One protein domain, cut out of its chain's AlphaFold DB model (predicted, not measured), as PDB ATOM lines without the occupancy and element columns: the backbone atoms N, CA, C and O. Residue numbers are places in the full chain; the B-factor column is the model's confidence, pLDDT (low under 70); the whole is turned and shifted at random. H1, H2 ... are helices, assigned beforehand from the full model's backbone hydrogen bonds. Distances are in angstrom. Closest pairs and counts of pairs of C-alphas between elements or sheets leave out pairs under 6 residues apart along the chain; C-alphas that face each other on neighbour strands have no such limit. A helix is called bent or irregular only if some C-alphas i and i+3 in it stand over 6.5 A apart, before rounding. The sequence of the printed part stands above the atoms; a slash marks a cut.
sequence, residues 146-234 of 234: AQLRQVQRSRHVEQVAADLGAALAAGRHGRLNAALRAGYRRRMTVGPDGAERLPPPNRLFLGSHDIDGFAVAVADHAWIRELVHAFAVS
ATOM      1  N   ALA A 146      -6.425  11.180  66.670       70.69
ATOM      2  CA  ALA A 146      -7.439  11.348  67.711       70.69
ATOM      3  C   ALA A 146      -8.179  10.037  68.019       70.69
ATOM      4  O   ALA A 146      -8.385   9.727  69.186       70.69
ATOM      5  N   GLN A 147      -8.514   9.249  66.997       72.75
ATOM      6  CA  GLN A 147      -9.183   7.961  67.159       72.75
ATOM      7  C   GLN A 147      -8.277   6.934  67.850       72.75
ATOM      8  O   GLN A 147      -8.717   6.270  68.782       72.75
ATOM      9  N   LEU A 148      -7.000   6.851  67.462       80.88
ATOM     10  CA  LEU A 148      -6.018   5.999  68.139       80.88
ATOM     11  C   LEU A 148      -5.827   6.408  69.603       80.88
ATOM     12  O   LEU A 148      -5.849   5.545  70.477       80.88
ATOM     13  N   ARG A 149      -5.721   7.715  69.889       82.38
ATOM     14  CA  ARG A 149      -5.664   8.224  71.268       82.38
ATOM     15  C   ARG A 149      -6.913   7.864  72.065       82.38
ATOM     16  O   ARG A 149      -6.797   7.468  73.217       82.38
ATOM     17  N   GLN A 150      -8.095   7.961  71.458       83.12
ATOM     18  CA  GLN A 150      -9.346   7.586  72.112       83.12
ATOM     19  C   GLN A 150      -9.386   6.088  72.437       83.12
ATOM     20  O   GLN A 150      -9.714   5.731  73.563       83.12
ATOM     21  N   VAL A 151      -8.986   5.221  71.500       87.44
ATOM     22  CA  VAL A 151      -8.907   3.765  71.724       87.44
ATOM     23  C   VAL A 151      -7.897   3.426  72.824       87.44
ATOM     24  O   VAL A 151      -8.201   2.633  73.711       87.44
ATOM     25  N   GLN A 152      -6.711   4.038  72.802       89.12
ATOM     26  CA  GLN A 152      -5.697   3.850  73.846       89.12
ATOM     27  C   GLN A 152      -6.209   4.295  75.215       89.12
ATOM     28  O   GLN A 152      -6.056   3.577  76.200       89.12
ATOM     29  N   ARG A 153      -6.874   5.450  75.270       90.12
ATOM     30  CA  ARG A 153      -7.459   5.965  76.502       90.12
ATOM     31  C   ARG A 153      -8.553   5.043  77.039       90.12
ATOM     32  O   ARG A 153      -8.560   4.787  78.236       90.12
ATOM     33  N   SER A 154      -9.436   4.517  76.189       90.88
ATOM     34  CA  SER A 154     -10.451   3.532  76.602       90.88
ATOM     35  C   SER A 154      -9.813   2.292  77.228       90.88
ATOM     36  O   SER A 154     -10.205   1.908  78.324       90.88
ATOM     37  N   ARG A 155      -8.753   1.748  76.615       93.38
ATOM     38  CA  ARG A 155      -7.999   0.621  77.190       93.38
ATOM     39  C   ARG A 155      -7.381   0.959  78.547       93.38
ATOM     40  O   ARG A 155      -7.390   0.132  79.447       93.38
ATOM     41  N   HIS A 156      -6.851   2.172  78.711       95.25
ATOM     42  CA  HIS A 156      -6.326   2.612  80.004       95.25
ATOM     43  C   HIS A 156      -7.419   2.716  81.072       95.25
ATOM     44  O   HIS A 156      -7.168   2.339  82.211       95.25
ATOM     45  N   VAL A 157      -8.609   3.214  80.722       94.50
ATOM     46  CA  VAL A 157      -9.753   3.271  81.647       94.50
ATOM     47  C   VAL A 157     -10.149   1.861  82.080       94.50
ATOM     48  O   VAL A 157     -10.242   1.605  83.275       94.50
ATOM     49  N   GLU A 158     -10.322   0.948  81.124       94.69
ATOM     50  CA  GLU A 158     -10.701  -0.446  81.385       94.69
ATOM     51  C   GLU A 158      -9.678  -1.153  82.283       94.69
ATOM     52  O   GLU A 158     -10.057  -1.773  83.277       94.69
ATOM     53  N   GLN A 159      -8.381  -0.997  81.994       95.94
ATOM     54  CA  GLN A 159      -7.318  -1.593  82.804       95.94
ATOM     55  C   GLN A 159      -7.318  -1.049  84.236       95.94
ATOM     56  O   GLN A 159      -7.253  -1.820  85.188       95.94
ATOM     57  N   VAL A 160      -7.421   0.274  84.404       96.38
ATOM     58  CA  VAL A 160      -7.449   0.890  85.738       96.38
ATOM     59  C   VAL A 160      -8.679   0.435  86.519       96.38
ATOM     60  O   VAL A 160      -8.563   0.154  87.706       96.38
ATOM     61  N   ALA A 161      -9.845   0.337  85.877       95.88
ATOM     62  CA  ALA A 161     -11.061  -0.132  86.531       95.88
ATOM     63  C   ALA A 161     -10.914  -1.576  87.040       95.88
ATOM     64  O   ALA A 161     -11.241  -1.859  88.196       95.88
ATOM     65  N   ALA A 162     -10.356  -2.467  86.214       95.56
ATOM     66  CA  ALA A 162     -10.078  -3.850  86.595       95.56
ATOM     67  C   ALA A 162      -9.079  -3.936  87.764       95.56
ATOM     68  O   ALA A 162      -9.338  -4.619  88.758       95.56
ATOM     69  N   ASP A 163      -7.979  -3.184  87.685       96.69
ATOM     70  CA  ASP A 163      -6.928  -3.161  88.706       96.69
ATOM     71  C   ASP A 163      -7.439  -2.608  90.051       96.69
ATOM     72  O   ASP A 163      -7.120  -3.140  91.117       96.69
ATOM     73  N   LEU A 164      -8.290  -1.575  90.025       95.81
ATOM     74  CA  LEU A 164      -8.958  -1.060  91.225       95.81
ATOM     75  C   LEU A 164      -9.899  -2.097  91.839       95.81
ATOM     76  O   LEU A 164      -9.922  -2.237  93.062       95.81
ATOM     77  N   GLY A 165     -10.646  -2.833  91.012       93.81
ATOM     78  CA  GLY A 165     -11.494  -3.936  91.461       93.81
ATOM     79  C   GLY A 165     -10.689  -5.009  92.198       93.81
ATOM     80  O   GLY A 165     -11.049  -5.392  93.313       93.81
ATOM     81  N   ALA A 166      -9.551  -5.422  91.635       93.94
ATOM     82  CA  ALA A 166      -8.642  -6.380  92.265       93.94
ATOM     83  C   ALA A 166      -8.050  -5.843  93.582       93.94
ATOM     84  O   ALA A 166      -8.064  -6.529  94.606       93.94
ATOM     85  N   ALA A 167      -7.588  -4.588  93.596       92.38
ATOM     86  CA  ALA A 167      -7.043  -3.960  94.797       92.38
ATOM     87  C   ALA A 167      -8.095  -3.801  95.914       92.38
ATOM     88  O   ALA A 167      -7.756  -3.927  97.094       92.38
ATOM     89  N   LEU A 168      -9.362  -3.543  95.567       93.69
ATOM     90  CA  LEU A 168     -10.471  -3.519  96.524       93.69
ATOM     91  C   LEU A 168     -10.778  -4.903  97.084       93.69
ATOM     92  O   LEU A 168     -10.900  -5.033  98.300       93.69
ATOM     93  N   ALA A 169     -10.873  -5.919  96.224       92.38
ATOM     94  CA  ALA A 169     -11.133  -7.295  96.642       92.38
ATOM     95  C   ALA A 169     -10.052  -7.811  97.607       92.38
ATOM     96  O   ALA A 169     -10.359  -8.505  98.571       92.38
ATOM     97  N   ALA A 170      -8.799  -7.391  97.407       92.19
ATOM     98  CA  ALA A 170      -7.677  -7.690  98.296       92.19
ATOM     99  C   ALA A 170      -7.593  -6.788  99.550       92.19
ATOM    100  O   ALA A 170      -6.622  -6.867 100.304       92.19
ATOM    101  N   GLY A 171      -8.549  -5.877  99.775       91.94
ATOM    102  CA  GLY A 171      -8.565  -4.982 100.940       91.94
ATOM    103  C   GLY A 171      -7.456  -3.918 100.948       91.94
ATOM    104  O   GLY A 171      -7.145  -3.336 101.988       91.94
ATOM    105  N   ARG A 172      -6.837  -3.623  99.799       92.94
ATOM    106  CA  ARG A 172      -5.661  -2.735  99.694       92.94
ATOM    107  C   ARG A 172      -5.990  -1.255  99.511       92.94
ATOM    108  O   ARG A 172      -5.082  -0.432  99.384       92.94
ATOM    109  N   HIS A 173      -7.270  -0.895  99.561       92.00
ATOM    110  CA  HIS A 173      -7.786   0.465  99.368       92.00
ATOM    111  C   HIS A 173      -7.045   1.541 100.173       92.00
ATOM    112  O   HIS A 173      -6.573   2.534  99.615       92.00
ATOM    113  N   GLY A 174      -6.901   1.333 101.484       91.31
ATOM    114  CA  GLY A 174      -6.256   2.303 102.371       91.31
ATOM    115  C   GLY A 174      -4.780   2.520 102.033       91.31
ATOM    116  O   GLY A 174      -4.306   3.659 102.016       91.31
ATOM    117  N   ARG A 175      -4.064   1.439 101.692       94.94
ATOM    118  CA  ARG A 175      -2.645   1.493 101.307       94.94
ATOM    119  C   ARG A 175      -2.457   2.174  99.950       94.94
ATOM    120  O   ARG A 175      -1.561   3.007  99.821       94.94
ATOM    121  N   LEU A 176      -3.338   1.901  98.985       94.62
ATOM    122  CA  LEU A 176      -3.354   2.589  97.691       94.62
ATOM    123  C   LEU A 176      -3.542   4.104  97.873       94.62
ATOM    124  O   LEU A 176      -2.762   4.896  97.346       94.62
ATOM    125  N   ASN A 177      -4.523   4.525  98.675       96.25
ATOM    126  CA  ASN A 177      -4.764   5.946  98.940       96.25
ATOM    127  C   ASN A 177      -3.603   6.621  99.687       96.25
ATOM    128  O   ASN A 177      -3.286   7.778  99.411       96.25
ATOM    129  N   ALA A 178      -2.931   5.919 100.603       95.88
ATOM    130  CA  ALA A 178      -1.718   6.428 101.239       95.88
ATOM    131  C   ALA A 178      -0.586   6.637 100.217       95.88
ATOM    132  O   ALA A 178       0.052   7.695 100.205       95.88
ATOM    133  N   ALA A 179      -0.389   5.676  99.311       95.56
ATOM    134  CA  ALA A 179       0.607   5.773  98.251       95.56
ATOM    135  C   ALA A 179       0.293   6.899  97.250       95.56
ATOM    136  O   ALA A 179       1.206   7.623  96.848       95.56
ATOM    137  N   LEU A 180      -0.984   7.114  96.912       95.00
ATOM    138  CA  LEU A 180      -1.430   8.242  96.087       95.00
ATOM    139  C   LEU A 180      -1.089   9.583  96.741       95.00
ATOM    140  O   LEU A 180      -0.456  10.421  96.102       95.00
ATOM    141  N   ARG A 181      -1.422   9.777  98.026       94.94
ATOM    142  CA  ARG A 181      -1.077  11.010  98.764       94.94
ATOM    143  C   ARG A 181       0.428  11.278  98.756       94.94
ATOM    144  O   ARG A 181       0.851  12.397  98.470       94.94
ATOM    145  N   ALA A 182       1.240  10.254  99.025       95.00
ATOM    146  CA  ALA A 182       2.697  10.366  98.957       95.00
ATOM    147  C   ALA A 182       3.189  10.677  97.529       95.00
ATOM    148  O   ALA A 182       4.104  11.477  97.339       95.00
ATOM    149  N   GLY A 183       2.573  10.068  96.514       93.25
ATOM    150  CA  GLY A 183       2.854  10.312  95.101       93.25
ATOM    151  C   GLY A 183       2.566  11.747  94.662       93.25
ATOM    152  O   GLY A 183       3.399  12.328  93.965       93.25
ATOM    153  N   TYR A 184       1.445  12.321  95.108       93.81
ATOM    154  CA  TYR A 184       1.086  13.716  94.852       93.81
ATOM    155  C   TYR A 184       2.050  14.682  95.543       93.81
ATOM    156  O   TYR A 184       2.565  15.578  94.885       93.81
ATOM    157  N   ARG A 185       2.368  14.464  96.829       92.44
ATOM    158  CA  ARG A 185       3.327  15.307  97.568       92.44
ATOM    159  C   ARG A 185       4.716  15.323  96.930       92.44
ATOM    160  O   ARG A 185       5.311  16.381  96.803       92.44
ATOM    161  N   ARG A 186       5.215  14.174  96.463       92.50
ATOM    162  CA  ARG A 186       6.517  14.094  95.767       92.50
ATOM    163  C   ARG A 186       6.565  14.860  94.446       92.50
ATOM    164  O   ARG A 186       7.646  15.187  93.978       92.50
ATOM    165  N   ARG A 187       5.409  15.091  93.827       91.88
ATOM    166  CA  ARG A 187       5.269  15.797  92.546       91.88
ATOM    167  C   ARG A 187       4.675  17.192  92.720       91.88
ATOM    168  O   ARG A 187       4.246  17.802  91.745       91.88
ATOM    169  N   MET A 188       4.608  17.661  93.961       92.19
ATOM    170  CA  MET A 188       4.160  18.996  94.295       92.19
ATOM    171  C   MET A 188       5.148  20.016  93.743       92.19
ATOM    172  O   MET A 188       6.360  19.843  93.846       92.19
ATOM    173  N   THR A 189       4.615  21.087  93.176       90.25
ATOM    174  CA  THR A 189       5.403  22.230  92.717       90.25
ATOM    175  C   THR A 189       5.064  23.441  93.565       90.25
ATOM    176  O   THR A 189       3.899  23.628  93.918       90.25
ATOM    177  N   VAL A 190       6.054  24.279  93.852       89.06
ATOM    178  CA  VAL A 190       5.837  25.572  94.507       89.06
ATOM    179  C   VAL A 190       5.706  26.632  93.418       89.06
ATOM    180  O   VAL A 190       6.564  26.737  92.540       89.06
ATOM    181  N   GLY A 191       4.593  27.361  93.428       82.94
ATOM    182  CA  GLY A 191       4.343  28.452  92.494       82.94
ATOM    183  C   GLY A 191       5.193  29.693  92.798       82.94
ATOM    184  O   GLY A 191       5.776  29.806  93.876       82.94
ATOM    185  N   PRO A 192       5.252  30.662  91.869       79.19
ATOM    186  CA  PRO A 192       5.964  31.929  92.079       79.19
ATOM    187  C   PRO A 192       5.361  32.791  93.205       79.19
ATOM    188  O   PRO A 192       6.014  33.697  93.707       79.19
ATOM    189  N   ASP A 193       4.126  32.493  93.609       87.31
ATOM    190  CA  ASP A 193       3.392  33.046  94.753       87.31
ATOM    191  C   ASP A 193       3.727  32.350  96.088       87.31
ATOM    192  O   ASP A 193       3.142  32.677  97.117       87.31
ATOM    193  N   GLY A 194       4.634  31.366  96.081       85.38
ATOM    194  CA  GLY A 194       4.937  30.525  97.240       85.38
ATOM    195  C   GLY A 194       3.862  29.475  97.539       85.38
ATOM    196  O   GLY A 194       3.998  28.727  98.504       85.38
ATOM    197  N   ALA A 195       2.801  29.384  96.727       87.00
ATOM    198  CA  ALA A 195       1.716  28.441  96.958       87.00
ATOM    199  C   ALA A 195       2.096  27.027  96.501       87.00
ATOM    200  O   ALA A 195       2.549  26.809  95.372       87.00
ATOM    201  N   GLU A 196       1.847  26.045  97.363       89.06
ATOM    202  CA  GLU A 196       2.009  24.629  97.047       89.06
ATOM    203  C   GLU A 196       0.893  24.141  96.117       89.06
ATOM    204  O   GLU A 196      -0.298  24.268  96.409       89.06
ATOM    205  N   ARG A 197       1.270  23.555  94.976       88.62
ATOM    206  CA  ARG A 197       0.332  23.045  93.970       88.62
ATOM    207  C   ARG A 197       0.581  21.566  93.730       88.62
ATOM    208  O   ARG A 197       1.643  21.165  93.252       88.62
ATOM    209  N   LEU A 198      -0.420  20.752  94.056       88.12
ATOM    210  CA  LEU A 198      -0.423  19.327  93.740       88.12
ATOM    211  C   LEU A 198      -0.777  19.122  92.263       88.12
ATOM    212  O   LEU A 198      -1.627  19.843  91.730       88.12
ATOM    213  N   PRO A 199      -0.158  18.142  91.585       88.75
ATOM    214  CA  PRO A 199      -0.420  17.927  90.175       88.75
ATOM    215  C   PRO A 199      -1.830  17.354  89.970       88.75
ATOM    216  O   PRO A 199      -2.306  16.559  90.794       88.75
ATOM    217  N   PRO A 200      -2.496  17.693  88.852       84.56
ATOM    218  CA  PRO A 200      -3.743  17.041  88.486       84.56
ATOM    219  C   PRO A 200      -3.530  15.522  88.316       84.56
ATOM    220  O   PRO A 200      -2.432  15.084  87.951       84.56
ATOM    221  N   PRO A 201      -4.560  14.704  88.589       88.56
ATOM    222  CA  PRO A 201      -5.927  15.105  88.919       88.56
ATOM    223  C   PRO A 201      -6.152  15.391  90.417       88.56
ATOM    224  O   PRO A 201      -7.267  15.741  90.785       88.56
ATOM    225  N   ASN A 202      -5.121  15.248  91.268       88.44
ATOM    226  CA  ASN A 202      -5.168  15.422  92.729       88.44
ATOM    227  C   ASN A 202      -6.414  14.800  93.385       88.44
ATOM    228  O   ASN A 202      -7.169  15.445  94.113       88.44
ATOM    229  N   ARG A 203      -6.652  13.525  93.076       90.81
ATOM    230  CA  ARG A 203      -7.845  12.794  93.495       90.81
ATOM    231  C   ARG A 203      -7.479  11.494  94.195       90.81
ATOM    232  O   ARG A 203      -6.535  10.813  93.792       90.81
ATOM    233  N   LEU A 204      -8.254  11.156  95.223       93.94
ATOM    234  CA  LEU A 204      -8.205   9.876  95.929       93.94
ATOM    235  C   LEU A 204      -9.356   8.978  95.487       93.94
ATOM    236  O   LEU A 204     -10.389   9.462  95.030       93.94
ATOM    237  N   PHE A 205      -9.158   7.674  95.633       93.25
ATOM    238  CA  PHE A 205     -10.144   6.677  95.254       93.25
ATOM    239  C   PHE A 205     -11.134   6.463  96.402       93.25
ATOM    240  O   PHE A 205     -10.714   6.131  97.515       93.25
ATOM    241  N   LEU A 206     -12.432   6.669  96.163       91.00
ATOM    242  CA  LEU A 206     -13.440   6.689  97.234       91.00
ATOM    243  C   LEU A 206     -14.014   5.307  97.589       91.00
ATOM    244  O   LEU A 206     -14.620   5.159  98.646       91.00
ATOM    245  N   GLY A 207     -13.779   4.288  96.760       88.38
ATOM    246  CA  GLY A 207     -14.228   2.913  97.000       88.38
ATOM    247  C   GLY A 207     -14.968   2.319  95.802       88.38
ATOM    248  O   GLY A 207     -14.864   2.822  94.688       88.38
ATOM    249  N   SER A 208     -15.722   1.241  96.024       90.25
ATOM    250  CA  SER A 208     -16.349   0.436  94.958       90.25
ATOM    251  C   SER A 208     -17.262   1.223  94.014       90.25
ATOM    252  O   SER A 208     -17.262   0.973  92.815       90.25
ATOM    253  N   HIS A 209     -17.996   2.211  94.528       91.56
ATOM    254  CA  HIS A 209     -18.876   3.072  93.733       91.56
ATOM    255  C   HIS A 209     -18.121   4.072  92.839       91.56
ATOM    256  O   HIS A 209     -18.730   4.706  91.983       91.56
ATOM    257  N   ASP A 210     -16.814   4.242  93.050       92.62
ATOM    258  CA  ASP A 210     -16.002   5.274  92.404       92.62
ATOM    259  C   ASP A 210     -15.019   4.721  91.364       92.62
ATOM    260  O   ASP A 210     -14.177   5.455  90.852       92.62
ATOM    261  N   ILE A 211     -15.091   3.423  91.054       92.19
ATOM    262  CA  ILE A 211     -14.136   2.758  90.156       92.19
ATOM    263  C   ILE A 211     -14.114   3.450  88.790       92.19
ATOM    264  O   ILE A 211     -13.065   3.936  88.366       92.19
ATOM    265  N   ASP A 212     -15.271   3.572  88.140       90.12
ATOM    266  CA  ASP A 212     -15.367   4.156  86.798       90.12
ATOM    267  C   ASP A 212     -14.999   5.643  86.801       90.12
ATOM    268  O   ASP A 212     -14.234   6.124  85.959       90.12
ATOM    269  N   GLY A 213     -15.506   6.375  87.797       88.88
ATOM    270  CA  GLY A 213     -15.251   7.801  87.957       88.88
ATOM    271  C   GLY A 213     -13.768   8.095  88.156       88.88
ATOM    272  O   GLY A 213     -13.239   9.038  87.558       88.88
ATOM    273  N   PHE A 214     -13.085   7.305  88.982       93.12
ATOM    274  CA  PHE A 214     -11.652   7.429  89.214       93.12
ATOM    275  C   PHE A 214     -10.849   7.003  87.981       93.12
ATOM    276  O   PHE A 214      -9.978   7.759  87.548       93.12
ATOM    277  N   ALA A 215     -11.174   5.862  87.363       93.31
ATOM    278  CA  ALA A 215     -10.491   5.352  86.174       93.31
ATOM    279  C   ALA A 215     -10.504   6.362  85.017       93.31
ATOM    280  O   ALA A 215      -9.463   6.643  84.419       93.31
ATOM    281  N   VAL A 216     -11.653   6.994  84.756       91.81
ATOM    282  CA  VAL A 216     -11.774   8.056  83.744       91.81
ATOM    283  C   VAL A 216     -10.894   9.259  84.074       91.81
ATOM    284  O   VAL A 216     -10.293   9.825  83.161       91.81
ATOM    285  N   ALA A 217     -10.803   9.658  85.344       89.69
ATOM    286  CA  ALA A 217     -10.036  10.832  85.756       89.69
ATOM    287  C   ALA A 217      -8.515  10.621  85.679       89.69
ATOM    288  O   ALA A 217      -7.779  11.585  85.480       89.69
ATOM    289  N   VAL A 218      -8.035   9.381  85.832       93.25
ATOM    290  CA  VAL A 218      -6.595   9.079  85.926       93.25
ATOM    291  C   VAL A 218      -6.008   8.412  84.679       93.25
ATOM    292  O   VAL A 218      -4.793   8.240  84.608       93.25
ATOM    293  N   ALA A 219      -6.827   8.054  83.684       91.06
ATOM    294  CA  ALA A 219      -6.405   7.292  82.500       91.06
ATOM    295  C   ALA A 219      -5.234   7.916  81.714       91.06
ATOM    296  O   ALA A 219      -4.413   7.202  81.134       91.06
ATOM    297  N   ASP A 220      -5.128   9.243  81.722       90.06
ATOM    298  CA  ASP A 220      -4.071   9.979  81.023       90.06
ATOM    299  C   ASP A 220      -2.812  10.195  81.899       90.06
ATOM    300  O   ASP A 220      -1.799  10.714  81.435       90.06
ATOM    301  N   HIS A 221      -2.828   9.739  83.159       93.88
ATOM    302  CA  HIS A 221      -1.755   9.927  84.139       93.88
ATOM    303  C   HIS A 221      -0.981   8.622  84.380       93.88
ATOM    304  O   HIS A 221      -1.302   7.843  85.278       93.88
ATOM    305  N   ALA A 222       0.074   8.392  83.588       93.50
ATOM    306  CA  ALA A 222       0.852   7.144  83.583       93.50
ATOM    307  C   ALA A 222       1.305   6.673  84.978       93.50
ATOM    308  O   ALA A 222       1.049   5.531  85.342       93.50
ATOM    309  N   TRP A 223       1.865   7.569  85.796       95.06
ATOM    310  CA  TRP A 223       2.358   7.209  87.131       95.06
ATOM    311  C   TRP A 223       1.252   6.725  88.084       95.06
ATOM    312  O   TRP A 223       1.522   5.931  88.981       95.06
ATOM    313  N   ILE A 224       0.010   7.202  87.911       95.31
ATOM    314  CA  ILE A 224      -1.135   6.735  88.702       95.31
ATOM    315  C   ILE A 224      -1.555   5.351  88.219       95.31
ATOM    316  O   ILE A 224      -1.814   4.482  89.046       95.31
ATOM    317  N   ARG A 225      -1.580   5.124  86.898       95.50
ATOM    318  CA  ARG A 225      -1.902   3.811  86.319       95.50
ATOM    319  C   ARG A 225      -0.918   2.741  86.778       95.50
ATOM    320  O   ARG A 225      -1.343   1.692  87.239       95.50
ATOM    321  N   GLU A 226       0.376   3.034  86.707       95.81
ATOM    322  CA  GLU A 226       1.441   2.135  87.170       95.81
ATOM    323  C   GLU A 226       1.310   1.822  88.662       95.81
ATOM    324  O   GLU A 226       1.431   0.668  89.068       95.81
ATOM    325  N   LEU A 227       1.002   2.835  89.480       95.56
ATOM    326  CA  LEU A 227       0.778   2.644  90.909       95.56
ATOM    327  C   LEU A 227      -0.431   1.741  91.176       95.56
ATOM    328  O   LEU A 227      -0.331   0.805  91.961       95.56
ATOM    329  N   VAL A 228      -1.567   2.011  90.533       95.19
ATOM    330  CA  VAL A 228      -2.787   1.205  90.687       95.19
ATOM    331  C   VAL A 228      -2.531  -0.242  90.261       95.19
ATOM    332  O   VAL A 228      -2.871  -1.156  91.008       95.19
ATOM    333  N   HIS A 229      -1.851  -0.445  89.132       96.25
ATOM    334  CA  HIS A 229      -1.490  -1.768  88.636       96.25
ATOM    335  C   HIS A 229      -0.589  -2.537  89.614       96.25
ATOM    336  O   HIS A 229      -0.855  -3.696  89.930       96.25
ATOM    337  N   ALA A 230       0.430  -1.883  90.181       94.81
ATOM    338  CA  ALA A 230       1.296  -2.502  91.184       94.81
ATOM    339  C   ALA A 230       0.500  -2.996  92.405       94.81
ATOM    340  O   ALA A 230       0.771  -4.072  92.933       94.81
ATOM    341  N   PHE A 231      -0.522  -2.247  92.823       92.25
ATOM    342  CA  PHE A 231      -1.427  -2.637  93.905       92.25
ATOM    343  C   PHE A 231      -2.467  -3.689  93.505       92.25
ATOM    344  O   PHE A 231      -3.065  -4.297  94.391       92.25
ATOM    345  N   ALA A 232      -2.707  -3.922  92.218       91.12
ATOM    346  CA  ALA A 232      -3.550  -5.019  91.754       91.12
ATOM    347  C   ALA A 232      -2.797  -6.356  91.755       91.12
ATOM    348  O   ALA A 232      -3.384  -7.366  92.132       91.12
ATOM    349  N   VAL A 233      -1.508  -6.346  91.397       90.44
ATOM    350  CA  VAL A 233      -0.679  -7.556  91.220       90.44
ATOM    351  C   VAL A 233       0.134  -7.943  92.467       90.44
ATOM    352  O   VAL A 233       0.562  -9.091  92.577       90.44
ATOM    353  N   SER A 234       0.344  -7.012  93.410       74.62
ATOM    354  CA  SER A 234       0.882  -7.335  94.753       74.62
ATOM    355  C   SER A 234      -0.081  -8.214  95.550       74.62
ATOM    356  O   SER A 234       0.206  -8.503  96.728       74.62
TER     357      SER A 234
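AT A GLANCE: This is residues 146 to 234 of the 234 residues of an uncharacterized protein of Frankia irregularis (UniProt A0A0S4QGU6). H3 and H4 pack on long helix H1, whose residues 146 to 151 stick out; H2 packs on H4. The long link, residues 187 to 207, folds back on itself. The printed part, 89 residues with named helices H1 to H4, is all helix, compact, radius of gyration of the C-alphas 13.8 A, spans 40 by 37 by 22 A.

HOW THE PARTS SIT: Residues 156 to 167 of H1, residues 146 to 169, alone touch H4, residues 222 to 233, closest at C-alphas 167 and 232, 4.8 A. H3, residues 208 to 218, touches H1, closest at C-alphas 215 and 157, 5.0 A. Residues 176 to 180 of H2, residues 173 to 186, alone touch H4, closest at C-alphas 176 and 231, 6.7 A. Every O i to N i+4 pair is within hydrogen-bond range except in H3, 5 of 7.

IN THESE COORDINATES: Find C-alpha 146 at (-7.439, 11.348, 67.711), where H1 begins its 34.6 A, and C-alpha 233 at (-0.679, -7.556, 91.220), where H4 ends.

THE WHOLE: No printed residue is under pLDDT 70.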